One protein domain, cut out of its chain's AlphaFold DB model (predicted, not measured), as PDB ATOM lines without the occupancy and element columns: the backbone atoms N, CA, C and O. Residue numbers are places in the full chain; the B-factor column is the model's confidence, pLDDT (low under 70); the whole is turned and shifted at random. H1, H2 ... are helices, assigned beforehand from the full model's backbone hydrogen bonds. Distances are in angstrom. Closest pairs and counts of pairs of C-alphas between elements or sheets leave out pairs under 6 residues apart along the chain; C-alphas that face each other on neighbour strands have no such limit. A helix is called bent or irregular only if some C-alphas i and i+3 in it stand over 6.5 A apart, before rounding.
ATOM      1  N   GLY A   6     205.570 297.766 215.638       72.56
ATOM      2  CA  GLY A   6     205.077 297.604 214.265       72.56
ATOM      3  C   GLY A   6     205.675 298.598 213.264       72.56
ATOM      4  O   GLY A   6     206.123 298.191 212.195       72.56
ATOM      5  N   LEU A   7     205.774 299.883 213.624       79.94
ATOM      6  CA  LEU A   7     206.332 300.911 212.731       79.94
ATOM      7  C   LEU A   7     207.822 300.712 212.468       79.94
ATOM      8  O   LEU A   7     208.318 301.034 211.394       79.94
ATOM      9  N   ARG A   8     208.547 300.146 213.438       85.75
ATOM     10  CA  ARG A   8     209.970 299.842 213.255       85.75
ATOM     11  C   ARG A   8     210.193 298.807 212.162       85.75
ATOM     12  O   ARG A   8     211.161 298.929 211.421       85.75
ATOM     13  N   VAL A   9     209.328 297.800 212.072       87.50
ATOM     14  CA  VAL A   9     209.453 296.760 211.045       87.50
ATOM     15  C   VAL A   9     209.127 297.332 209.667       87.50
ATOM     16  O   VAL A   9     209.912 297.112 208.750       87.50
ATOM     17  N   LEU A  10     208.067 298.143 209.538       89.56
ATOM     18  CA  LEU A  10     207.753 298.841 208.280       89.56
ATOM     19  C   LEU A  10     208.916 299.718 207.813       89.56
ATOM     20  O   LEU A  10     209.343 299.617 206.667       89.56
ATOM     21  N   TYR A  11     209.496 300.503 208.723       91.19
ATOM     22  CA  TYR A  11     210.657 301.337 208.426       91.19
ATOM     23  C   TYR A  11     211.867 300.526 207.939       91.19
ATOM     24  O   TYR A  11     212.533 300.914 206.979       91.19
ATOM     25  N   VAL A  12     212.170 299.399 208.592       94.50
ATOM     26  CA  VAL A  12     213.290 298.529 208.198       94.50
ATOM     27  C   VAL A  12     213.041 297.898 206.829       94.50
ATOM     28  O   VAL A  12     213.952 297.884 206.002       94.50
ATOM     29  N   LEU A  13     211.825 297.403 206.579       95.06
ATOM     30  CA  LEU A  13     211.461 296.813 205.292       95.06
ATOM     31  C   LEU A  13     211.523 297.846 204.168       95.06
ATOM     32  O   LEU A  13     212.159 297.579 203.153       95.06
ATOM     33  N   ASP A  14     210.950 299.030 204.369       96.31
ATOM     34  CA  ASP A  14     210.974 300.116 203.389       96.31
ATOM     35  C   ASP A  14     212.409 300.520 203.021       96.31
ATOM     36  O   ASP A  14     212.786 300.541 201.847       96.31
ATOM     37  N   LYS A  15     213.264 300.725 204.031       97.44
ATOM     38  CA  LYS A  15     214.690 301.016 203.825       97.44
ATOM     39  C   LYS A  15     215.411 299.903 203.072       97.44
ATOM     40  O   LYS A  15     216.246 300.198 202.218       97.44
ATOM     41  N   HIS A  16     215.129 298.643 203.397       97.38
ATOM     42  CA  HIS A  16     215.765 297.496 202.749       97.38
ATOM     43  C   HIS A  16     215.324 297.324 201.294       97.38
ATOM     44  O   HIS A  16     216.144 296.919 200.463       97.38
ATOM     45  N   LEU A  17     214.057 297.631 201.007       98.06
ATOM     46  CA  LEU A  17     213.429 297.551 199.689       98.06
ATOM     47  C   LEU A  17     213.732 298.761 198.799       98.06
ATOM     48  O   LEU A  17     213.412 298.742 197.613       98.06
ATOM     49  N   ASN A  18     214.391 299.799 199.313       97.88
ATOM     50  CA  ASN A  18     214.836 300.902 198.471       97.88
ATOM     51  C   ASN A  18     215.786 300.395 197.367       97.88
ATOM     52  O   ASN A  18     216.842 299.817 197.638       97.88
ATOM     53  N   GLY A  19     215.384 300.598 196.110       96.38
ATOM     54  CA  GLY A  19     216.100 300.110 194.931       96.38
ATOM     55  C   GLY A  19     215.978 298.603 194.682       96.38
ATOM     56  O   GLY A  19     216.654 298.090 193.794       96.38
ATOM     57  N   LYS A  20     215.130 297.886 195.432       97.12
ATOM     58  CA  LYS A  20     214.899 296.446 195.275       97.12
ATOM     59  C   LYS A  20     213.429 296.160 195.043       97.12
ATOM     60  O   LYS A  20     212.545 296.889 195.475       97.12
ATOM     61  N   GLU A  21     213.175 295.072 194.338       96.31
ATOM     62  CA  GLU A  21     211.813 294.609 194.089       96.31
ATOM     63  C   GLU A  21     211.377 293.514 195.069       96.31
ATOM     64  O   GLU A  21     210.195 293.399 195.381       96.31
ATOM     65  N   TRP A  22     212.336 292.743 195.580       97.50
ATOM     66  CA  TRP A  22     212.116 291.594 196.453       97.50
ATOM     67  C   TRP A  22     213.035 291.670 197.664       97.50
ATOM     68  O   TRP A  22     214.079 292.332 197.634       97.50
ATOM     69  N   LEU A  23     212.678 290.963 198.735       97.38
ATOM     70  CA  LEU A  23     213.478 290.953 199.958       97.38
ATOM     71  C   LEU A  23     214.867 290.336 199.743       97.38
ATOM     72  O   LEU A  23     215.821 290.727 200.421       97.38
ATOM     73  N   VAL A  24     215.002 289.395 198.804       97.38
ATOM     74  CA  VAL A  24     216.261 288.701 198.517       97.38
ATOM     75  C   VAL A  24     216.453 288.543 197.010       97.38
ATOM     76  O   VAL A  24     215.673 287.869 196.347       97.38
ATOM     77  N   GLY A  25     217.547 289.099 196.487       95.12
ATOM     78  CA  GLY A  25     217.921 288.956 195.079       95.12
ATOM     79  C   GLY A  25     216.989 289.704 194.123       95.12
ATOM     80  O   GLY A  25     216.545 290.814 194.410       95.12
ATOM     81  N   ASP A  26     216.738 289.096 192.967       96.31
ATOM     82  CA  ASP A  26     216.055 289.679 191.808       96.31
ATOM     83  C   ASP A  26     214.692 289.030 191.504       96.31
ATOM     84  O   ASP A  26     214.036 289.380 190.524       96.31
ATOM     85  N   LYS A  27     214.231 288.106 192.354       96.38
ATOM     86  CA  LYS A  27     212.949 287.409 192.191       96.38
ATOM     87  C   LYS A  27     212.248 287.180 193.523       96.38
ATOM     88  O   LYS A  27     212.886 287.149 194.568       96.38
ATOM     89  N   CYS A  28     210.943 286.923 193.464       96.75
ATOM     90  CA  CYS A  28     210.174 286.498 194.632       96.75
ATOM     91  C   CYS A  28     210.739 285.183 195.181       96.75
ATOM     92  O   CYS A  28     210.889 284.201 194.445       96.75
ATOM     93  N   THR A  29     211.034 285.162 196.476       96.88
ATOM     94  CA  THR A  29     211.573 284.000 197.179       96.88
ATOM     95  C   THR A  29     210.699 283.617 198.367       96.88
ATOM     96  O   THR A  29     209.696 284.256 198.687       96.88
ATOM     97  N   TYR A  30     211.114 282.563 199.065       95.69
ATOM     98  CA  TYR A  30     210.533 282.196 200.348       95.69
ATOM     99  C   TYR A  30     210.524 283.359 201.352       95.69
ATOM    100  O   TYR A  30     209.565 283.473 202.109       95.69
ATOM    101  N   ALA A  31     211.537 284.235 201.341       96.50
ATOM    102  CA  ALA A  31     211.610 285.357 202.277       96.50
ATOM    103  C   ALA A  31     210.400 286.294 202.138       96.50
ATOM    104  O   ALA A  31     209.823 286.696 203.144       96.50
ATOM    105  N   ASP A  32     209.978 286.581 200.902       96.69
ATOM    106  CA  ASP A  32     208.808 287.417 200.623       96.69
ATOM    107  C   ASP A  32     207.520 286.750 201.121       96.69
ATOM    108  O   ASP A  32     206.725 287.357 201.835       96.69
ATOM    109  N   LEU A  33     207.335 285.467 200.799       95.75
ATOM    110  CA  LEU A  33     206.149 284.705 201.198       95.75
ATOM    111  C   LEU A  33     206.052 284.524 202.719       95.75
ATOM    112  O   LEU A  33     204.959 284.589 203.276       95.75
ATOM    113  N   ALA A  34     207.183 284.323 203.398       94.44
ATOM    114  CA  ALA A  34     207.245 284.162 204.848       94.44
ATOM    115  C   ALA A  34     206.827 285.433 205.606       94.44
ATOM    116  O   ALA A  34     206.399 285.338 206.756       94.44
ATOM    117  N   PHE A  35     206.911 286.605 204.968       93.44
ATOM    118  CA  PHE A  35     206.486 287.873 205.560       93.44
ATOM    119  C   PHE A  35     204.977 288.142 205.441       93.44
ATOM    120  O   PHE A  35     204.453 288.960 206.195       93.44
ATOM    121  N   ILE A  36     204.250 287.426 204.575       92.38
ATOM    122  CA  ILE A  36     202.816 287.661 204.330       92.38
ATOM    123  C   ILE A  36     201.935 287.531 205.581       92.38
ATOM    124  O   ILE A  36     201.077 288.385 205.789       92.38
ATOM    125  N   PRO A  37     202.113 286.531 206.466       89.00
ATOM    126  CA  PRO A  37     201.310 286.460 207.684       89.00
ATOM    127  C   PRO A  37     201.475 287.685 208.594       89.00
ATOM    128  O   PRO A  37     200.514 288.084 209.249       89.00
ATOM    129  N   TRP A  38     202.679 288.270 208.631       87.38
ATOM    130  CA  TRP A  38     202.957 289.484 209.400       87.38
ATOM    131  C   TRP A  38     202.313 290.708 208.744       87.38
ATOM    132  O   TRP A  38     201.656 291.498 209.418       87.38
ATOM    133  N   ASP A  39     202.436 290.800 207.422       87.31
ATOM    134  CA  ASP A  39     201.841 291.837 206.583       87.31
ATOM    135  C   ASP A  39     200.306 291.893 206.719       87.31
ATOM    136  O   ASP A  39     199.733 292.942 206.997       87.31
ATOM    137  N   MET A  40     199.625 290.742 206.707       85.12
ATOM    138  CA  MET A  40     198.182 290.661 206.984       85.12
ATOM    139  C   MET A  40     197.790 291.099 208.407       85.12
ATOM    140  O   MET A  40     196.612 291.336 208.681       85.12
ATOM    141  N   GLY A  41     198.740 291.136 209.343       82.25
ATOM    142  CA  GLY A  41     198.529 291.572 210.722       82.25
ATOM    143  C   GLY A  41     198.584 293.089 210.898       82.25
ATOM    144  O   GLY A  41     198.172 293.577 211.949       82.25
ATOM    145  N   ILE A  42     199.049 293.833 209.890       80.25
ATOM    146  CA  ILE A  42     199.204 295.294 209.916       80.25
ATOM    147  C   ILE A  42     197.921 295.999 210.387       80.25
ATOM    148  O   ILE A  42     198.013 296.741 211.365       80.25
ATOM    149  N   PRO A  43     196.717 295.735 209.833       76.88
ATOM    150  CA  PRO A  43     195.498 296.407 210.292       76.88
ATOM    151  C   PRO A  43     195.216 296.216 211.789       76.88
ATOM    152  O   PRO A  43     194.771 297.142 212.457       76.88
ATOM    153  N   TRP A  44     195.524 295.036 212.337       74.12
ATOM    154  CA  TRP A  44     195.343 294.739 213.760       74.12
ATOM    155  C   TRP A  44     196.439 295.362 214.635       74.12
ATOM    156  O   TRP A  44     196.163 295.843 215.727       74.12
ATOM    157  N   ILE A  45     197.684 295.397 214.153       73.06
ATOM    158  CA  ILE A  45     198.821 296.015 214.857       73.06
ATOM    159  C   ILE A  45     198.663 297.539 214.931       73.06
ATOM    160  O   ILE A  45     199.084 298.159 215.909       73.06
ATOM    161  N   PHE A  46     198.078 298.141 213.896       71.12
ATOM    162  CA  PHE A  46     197.881 299.582 213.795       71.12
ATOM    163  C   PHE A  46     196.463 300.031 214.131       71.12
ATOM    164  O   PHE A  46     196.205 301.211 213.974       71.12
ATOM    165  N   ASN A  47     195.589 299.137 214.602       65.31
ATOM    166  CA  ASN A  47     194.173 299.335 214.945       65.31
ATOM    167  C   ASN A  47     193.737 300.808 215.171       65.31
ATOM    168  O   ASN A  47     192.916 301.331 214.425       65.31
ATOM    169  N   ASP A  48     194.345 301.503 216.134       59.41
ATOM    170  CA  ASP A  48     194.004 302.867 216.573       59.41
ATOM    171  C   ASP A  48     194.829 304.000 215.911       59.41
ATOM    172  O   ASP A  48     194.504 305.173 216.060       59.41
ATOM    173  N   ARG A  49     195.872 303.665 215.142       61.84
ATOM    174  CA  ARG A  49     196.767 304.598 214.422       61.84
ATOM    175  C   ARG A  49     196.725 304.455 212.899       61.84
ATOM    176  O   ARG A  49     197.308 305.273 212.196       61.84
ATOM    177  N   ALA A  50     196.053 303.432 212.376       54.50
ATOM    178  CA  ALA A  50     195.965 303.148 210.945       54.50
ATOM    179  C   ALA A  50     195.284 304.285 210.166       54.50
ATOM    180  O   ALA A  50     195.602 304.494 209.004       54.50
ATOM    181  N   GLY A  51     194.398 305.055 210.811       56.53
ATOM    182  CA  GLY A  51     193.803 306.260 210.222       56.53
ATOM    183  C   GLY A  51     194.740 307.475 210.164       56.53
ATOM    184  O   GLY A  51     194.439 308.433 209.461       56.53
ATOM    185  N   GLU A  52     195.861 307.449 210.890       63.59
ATOM    186  CA  GLU A  52     196.848 308.539 210.930       63.59
ATOM    187  C   GLU A  52     198.040 308.292 209.996       63.59
ATOM    188  O   GLU A  52     198.763 309.230 209.667       63.59
ATOM    189  N   LEU A  53     198.257 307.037 209.593       72.50
ATOM    190  CA  LEU A  53     199.424 306.596 208.833       72.50
ATOM    191  C   LEU A  53     199.053 306.370 207.371       72.50
ATOM    192  O   LEU A  53     198.425 305.372 207.016       72.50
ATOM    193  N   ASP A  54     199.515 307.269 206.512       84.56
ATOM    194  CA  ASP A  54     199.495 307.061 205.069       84.56
ATOM    195  C   ASP A  54     200.680 306.155 204.697       84.56
ATOM    196  O   ASP A  54     201.788 306.626 204.435       84.56
ATOM    197  N   ILE A  55     200.472 304.832 204.761       85.81
ATOM    198  CA  ILE A  55     201.534 303.831 204.545       85.81
ATOM    199  C   ILE A  55     202.158 303.975 203.154       85.81
ATOM    200  O   ILE A  55     203.373 303.836 203.022       85.81
ATOM    201  N   GLU A  56     201.354 304.275 202.135       90.12
ATOM    202  CA  GLU A  56     201.837 304.487 200.772       90.12
ATOM    203  C   GLU A  56     202.808 305.669 200.702       90.12
ATOM    204  O   GLU A  56     203.863 305.576 200.073       90.12
ATOM    205  N   LYS A  57     202.491 306.767 201.393       90.88
ATOM    206  CA  LYS A  57     203.342 307.958 201.418       90.88
ATOM    207  C   LYS A  57     204.560 307.820 202.330       90.88
ATOM    208  O   LYS A  57     205.633 308.321 201.992       90.88
ATOM    209  N   GLU A  58     204.401 307.208 203.499       90.19
ATOM    210  CA  GLU A  58     205.459 307.106 204.509       90.19
ATOM    211  C   GLU A  58     206.447 305.968 204.233       90.19
ATOM    212  O   GLU A  58     207.631 306.102 204.545       90.19
ATOM    213  N   TYR A  59     205.970 304.872 203.637       93.00
ATOM    214  CA  TYR A  59     206.745 303.662 203.359       93.00
ATOM    215  C   TYR A  59     206.527 303.197 201.903       93.00
ATOM    216  O   TYR A  59     206.032 302.089 201.664       93.00
ATOM    217  N   PRO A  60     206.879 304.024 200.900       96.12
ATOM    218  CA  PRO A  60     206.534 303.783 199.497       96.12
ATOM    219  C   PRO A  60     207.190 302.530 198.901       96.12
ATOM    220  O   PRO A  60     206.622 301.887 198.014       96.12
ATOM    221  N   HIS A  61     208.387 302.156 199.355       97.56
ATOM    222  CA  HIS A  61     209.082 300.966 198.862       97.56
ATOM    223  C   HIS A  61     208.459 299.696 199.434       97.56
ATOM    224  O   HIS A  61     208.261 298.721 198.705       97.56
ATOM    225  N   PHE A  62     208.104 299.730 200.719       95.44
ATOM    226  CA  PHE A  62     207.320 298.671 201.341       95.44
ATOM    227  C   PHE A  62     205.952 298.533 200.665       95.44
ATOM    228  O   PHE A  62     205.585 297.424 200.289       95.44
ATOM    229  N   TRP A  63     205.236 299.639 200.445       94.75
ATOM    230  CA  TRP A  63     203.921 299.629 199.804       94.75
ATOM    231  C   TRP A  63     203.964 298.996 198.413       94.75
ATOM    232  O   TRP A  63     203.164 298.120 198.099       94.75
ATOM    233  N   LYS A  64     204.963 299.354 197.599       96.75
ATOM    234  CA  LYS A  64     205.165 298.740 196.281       96.75
ATOM    235  C   LYS A  64     205.332 297.217 196.366       96.75
ATOM    236  O   LYS A  64     204.752 296.490 195.560       96.75
ATOM    237  N   TRP A  65     206.142 296.737 197.310       97.19
ATOM    238  CA  TRP A  65     206.334 295.303 197.536       97.19
ATOM    239  C   TRP A  65     205.049 294.630 198.040       97.19
ATOM    240  O   TRP A  65     204.660 293.595 197.502       97.19
ATOM    241  N   HIS A  66     204.359 295.247 199.003       94.69
ATOM    242  CA  HIS A  66     203.096 294.773 199.572       94.69
ATOM    243  C   HIS A  66     202.033 294.588 198.484       94.69
ATOM    244  O   HIS A  66     201.528 293.480 198.300       94.69
ATOM    245  N   SER A  67     201.762 295.632 197.695       94.81
ATOM    246  CA  SER A  67     200.773 295.594 196.610       94.81
ATOM    247  C   SER A  67     201.091 294.479 195.616       94.81
ATOM    248  O   SER A  67     200.234 293.663 195.282       94.81
ATOM    249  N   LYS A  68     202.369 294.348 195.239       95.69
ATOM    250  CA  LYS A  68     202.822 293.281 194.346       95.69
ATOM    251  C   LYS A  68     202.642 291.884 194.941       95.69
ATOM    252  O   LYS A  68     202.415 290.935 194.193       95.69
ATOM    253  N   MET A  69     202.765 291.725 196.259       96.31
ATOM    254  CA  MET A  69     202.500 290.457 196.935       96.31
ATOM    255  C   MET A  69     201.006 290.138 197.004       96.31
ATOM    256  O   MET A  69     200.647 288.979 196.793       96.31
ATOM    257  N   MET A  70     200.147 291.132 197.247       93.75
ATOM    258  CA  MET A  70     198.691 290.949 197.300       93.75
ATOM    259  C   MET A  70     198.097 290.555 195.942       93.75
ATOM    260  O   MET A  70     197.155 289.772 195.889       93.75
ATOM    261  N   GLU A  71     198.703 291.000 194.840       95.06
ATOM    262  CA  GLU A  71     198.326 290.605 193.475       95.06
ATOM    263  C   GLU A  71     198.706 289.154 193.117       95.06
ATOM    264  O   GLU A  71     198.329 288.645 192.058       95.06
ATOM    265  N   ARG A  72     199.481 288.451 193.957       95.12
ATOM    266  CA  ARG A  72     199.927 287.085 193.639       95.12
ATOM    267  C   ARG A  72     198.794 286.082 193.875       95.12
ATOM    268  O   ARG A  72     198.349 285.951 195.017       95.12
ATOM    269  N   PRO A  73     198.460 285.217 192.895       96.19
ATOM    270  CA  PRO A  73     197.388 284.227 193.055       96.19
ATOM    271  C   PRO A  73     197.576 283.278 194.247       96.19
ATOM    272  O   PRO A  73     196.615 282.839 194.877       96.19
ATOM    273  N   SER A  74     198.827 282.948 194.588       94.50
ATOM    274  CA  SER A  74     199.125 282.097 195.742       94.50
ATOM    275  C   SER A  74     198.839 282.792 197.074       94.50
ATOM    276  O   SER A  74     198.431 282.130 198.022       94.50
ATOM    277  N   VAL A  75     199.065 284.107 197.150       94.75
ATOM    278  CA  VAL A  75     198.795 284.907 198.349       94.75
ATOM    279  C   VAL A  75     197.292 285.104 198.496       94.75
ATOM    280  O   VAL A  75     196.750 284.783 199.550       94.75
ATOM    281  N   GLU A  76     196.607 285.491 197.419       94.31
ATOM    282  CA  GLU A  76     195.146 285.604 197.381       94.31
ATOM    283  C   GLU A  76     194.462 284.306 197.841       94.31
ATOM    284  O   GLU A  76     193.562 284.323 198.684       94.31
ATOM    285  N   LYS A  77     194.937 283.150 197.353       94.81
ATOM    286  CA  LYS A  77     194.428 281.845 197.788       94.81
ATOM    287  C   LYS A  77     194.572 281.643 199.298       94.81
ATOM    288  O   LYS A  77     193.624 281.189 199.929       94.81
ATOM    289  N   ILE A  78     195.730 281.960 199.879       92.88
ATOM    290  CA  ILE A  78     195.971 281.776 201.320       92.88
ATOM    291  C   ILE A  78     195.076 282.702 202.148       92.88
ATOM    292  O   ILE A  78     194.557 282.271 203.178       92.88
ATOM    293  N   ILE A  79     194.868 283.945 201.704       91.81
ATOM    294  CA  ILE A  79     193.957 284.894 202.359       91.81
ATOM    295  C   ILE A  79     192.544 284.304 202.403       91.81
ATOM    296  O   ILE A  79     191.970 284.171 203.484       91.81
ATOM    297  N   ARG A  80     192.032 283.844 201.255       93.62
ATOM    298  CA  ARG A  80     190.710 283.210 201.162       93.62
ATOM    299  C   ARG A  80     190.600 281.954 202.027       93.62
ATOM    300  O   ARG A  80     189.632 281.806 202.769       93.62
ATOM    301  N   ASP A  81     191.591 281.064 201.969       94.50
ATOM    302  CA  ASP A  81     191.596 279.826 202.754       94.50
ATOM    303  C   ASP A  81     191.585 280.133 204.267       94.50
ATOM    304  O   ASP A  81     190.883 279.475 205.041       94.50
ATOM    305  N   LYS A  82     192.329 281.163 204.698       90.50
ATOM    306  CA  LYS A  82     192.351 281.635 206.090       90.50
ATOM    307  C   LYS A  82     190.986 282.178 206.514       90.50
ATOM    308  O   LYS A  82     190.515 281.832 207.596       90.50
ATOM    309  N   GLU A  83     190.341 282.995 205.686       91.62
ATOM    310  CA  GLU A  83     188.994 283.512 205.956       91.62
ATOM    311  C   GLU A  83     187.954 282.393 206.054       91.62
ATOM    312  O   GLU A  83     187.135 282.378 206.972       91.62
ATOM    313  N   GLU A  84     187.994 281.418 205.143       94.81
ATOM    314  CA  GLU A  84     187.112 280.250 205.190       94.81
ATOM    315  C   GLU A  84     187.301 279.434 206.469       94.81
ATOM    316  O   GLU A  84     186.320 279.010 207.085       94.81
ATOM    317  N   ALA A  85     188.551 279.221 206.886       94.50
ATOM    318  CA  ALA A  85     188.861 278.516 208.123       94.50
ATOM    319  C   ALA A  85     188.356 279.275 209.361       94.50
ATOM    320  O   ALA A  85     187.817 278.652 210.277       94.50
ATOM    321  N   LEU A  86     188.480 280.607 209.378       91.31
ATOM    322  CA  LEU A  86     187.956 281.451 210.455       91.31
ATOM    323  C   LEU A  86     186.428 281.372 210.542       91.31
ATOM    324  O   LEU A  86     185.912 281.071 211.615       91.31
ATOM    325  N   ARG A  87     185.714 281.501 209.416       94.38
ATOM    326  CA  ARG A  87     184.247 281.356 209.375       94.38
ATOM    327  C   ARG A  87     183.780 279.995 209.890       94.38
ATOM    328  O   ARG A  87     182.829 279.908 210.661       94.38
ATOM    329  N   LYS A  88     184.461 278.914 209.487       94.12
ATOM    330  CA  LYS A  88     184.163 277.555 209.977       94.12
ATOM    331  C   LYS A  88     184.389 277.435 211.482       94.12
ATOM    332  O   LYS A  88     183.581 276.814 212.165       94.12
ATOM    333  N   LYS A  89     185.474 278.025 211.994       93.81
ATOM    334  CA  LYS A  89     185.776 278.040 213.429       93.81
ATOM    335  C   LYS A  89     184.697 278.787 214.215       93.81
ATOM    336  O   LYS A  89     184.266 278.284 215.241       93.81
ATOM    337  N   GLU A  90     184.251 279.945 213.739       91.31
ATOM    338  CA  GLU A  90     183.190 280.732 214.384       91.31
ATOM    339  C   GLU A  90     181.862 279.972 214.421       91.31
ATOM    340  O   GLU A  90     181.258 279.864 215.484       91.31
ATOM    341  N   ALA A  91     181.462 279.360 213.301       89.81
ATOM    342  CA  ALA A  91     180.248 278.548 213.222       89.81
ATOM    343  C   ALA A  91     180.281 277.312 214.139       89.81
ATOM    344  O   ALA A  91     179.253 276.913 214.671       89.81
ATOM    345  N   ALA A  92     181.456 276.704 214.334       89.00
ATOM    346  CA  ALA A  92     181.624 275.573 215.248       89.00
ATOM    347  C   ALA A  92     181.616 275.981 216.730       89.00
ATOM    348  O   ALA A  92     181.369 275.142 217.585       89.00
ATOM    349  N   VAL A  93     181.930 277.243 217.039       91.06
ATOM    350  CA  VAL A  93     181.896 277.781 218.408       91.06
ATOM    351  C   VAL A  93     180.490 278.263 218.784       91.06
ATOM    352  O   VAL A  93     180.163 278.302 219.967       91.06
ATOM    353  N   SER A  94     179.664 278.637 217.802       79.44
ATOM    354  CA  SER A  94     178.284 279.097 218.012       79.44
ATOM    355  C   SER A  94     177.210 278.003 217.901       79.44
ATOM    356  O   SER A  94     176.037 278.309 218.120       79.44
ATOM    357  N   ALA A  95     177.595 276.771 217.556       69.00
ATOM    358  CA  ALA A  95     176.738 275.582 217.507       69.00
ATOM    359  C   ALA A  95     176.870 274.747 218.788       69.00
ATOM    360  O   ALA A  95     175.833 274.199 219.227       69.00
TER     361      ALA A  95
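AT A GLANCE: This is residues 6 to 95 of the 95 residues of the protein "GST C-terminal domain-containing protein" of Botrytis porri (UniProt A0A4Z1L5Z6). A small body of short helices has one long helical arm leaving it: H1 and H5 pack at about a right angle, H2 lies in the same body, and H6 starts at the body and runs away from it. Residues 80 to 95, of which 80 to 93 belong to H6, stick out free and make the length. The printed part has 90 residues with six named helices, H1 to H6 in order along the chain, and no named strand; its class is all helix. The whole is only just loose, close to compact, with a radius of gyration of the C-alphas of 15.1 A, and it is only just flat, spanning 51 by 31 by 17 A.

HOW THE PARTS SIT: Begin with H1, residues 6 to 17, and look from it to H5, residues 60 to 70: they touch about perpendicular at 87 degrees, the closest C-alphas being those of Asp 14 and Phe 62, 4.4 A apart. H2, residues 30 to 39, only just touches H5, with 3 pairs of C-alphas within 8 A, the closest those of Asp 39 and His 66 at 7.7 A; their lines stand about perpendicular at 82 degrees. H3, residues 42 to 45, is close to H1 but not clearly touching, with the C-alphas of Gly 6 and Ile 45 closest at 6.5 A; H2 and H3 meet only through their link. H4, residues 55 to 58, is close to H5 but not clearly touching, the C-alphas of Glu 56 and Trp 63 being closest at 5.4 A; H1 and H4 are near each other. H6, residues 73 to 93, is close to H2 but not clearly touching, closest at the C-alphas of Ile 36 and Val 75, 7.7 A, with a steep tilt of 42 degrees, the same way. H6 is apart from H1, H3 and H4. In H1, H5 and H6 every O i to N i+4 pair is within hydrogen-bond range, in H2 3 of 6 are, and H3 and H4 are too short for such a pair.

IN THESE COORDINATES: Find C-alpha 6 at (205.077, 297.604, 214.265); from there H1 runs 16.8 A to C-alpha 17. H2 covers 14.4 A and is irregular, but only just: C-alphas 34 and 37 are 7.0 A apart. H5 begins at C-alpha 60, (206.534, 303.783, 199.497), and covers 15.2 A. H6 runs 30.4 A to C-alpha 93 at (181.896, 277.781, 218.408).

THE WHOLE: Look at Gly 19 and Ala 95 for the two C-alphas farthest apart, 51.6 A. The printed part has no cut. The link from H1 to H2, residues 18 to 29, is long. Confidence is under 70 at residues 47 to 52 and residue 95; the mean pLDDT of the printed part is 89.2.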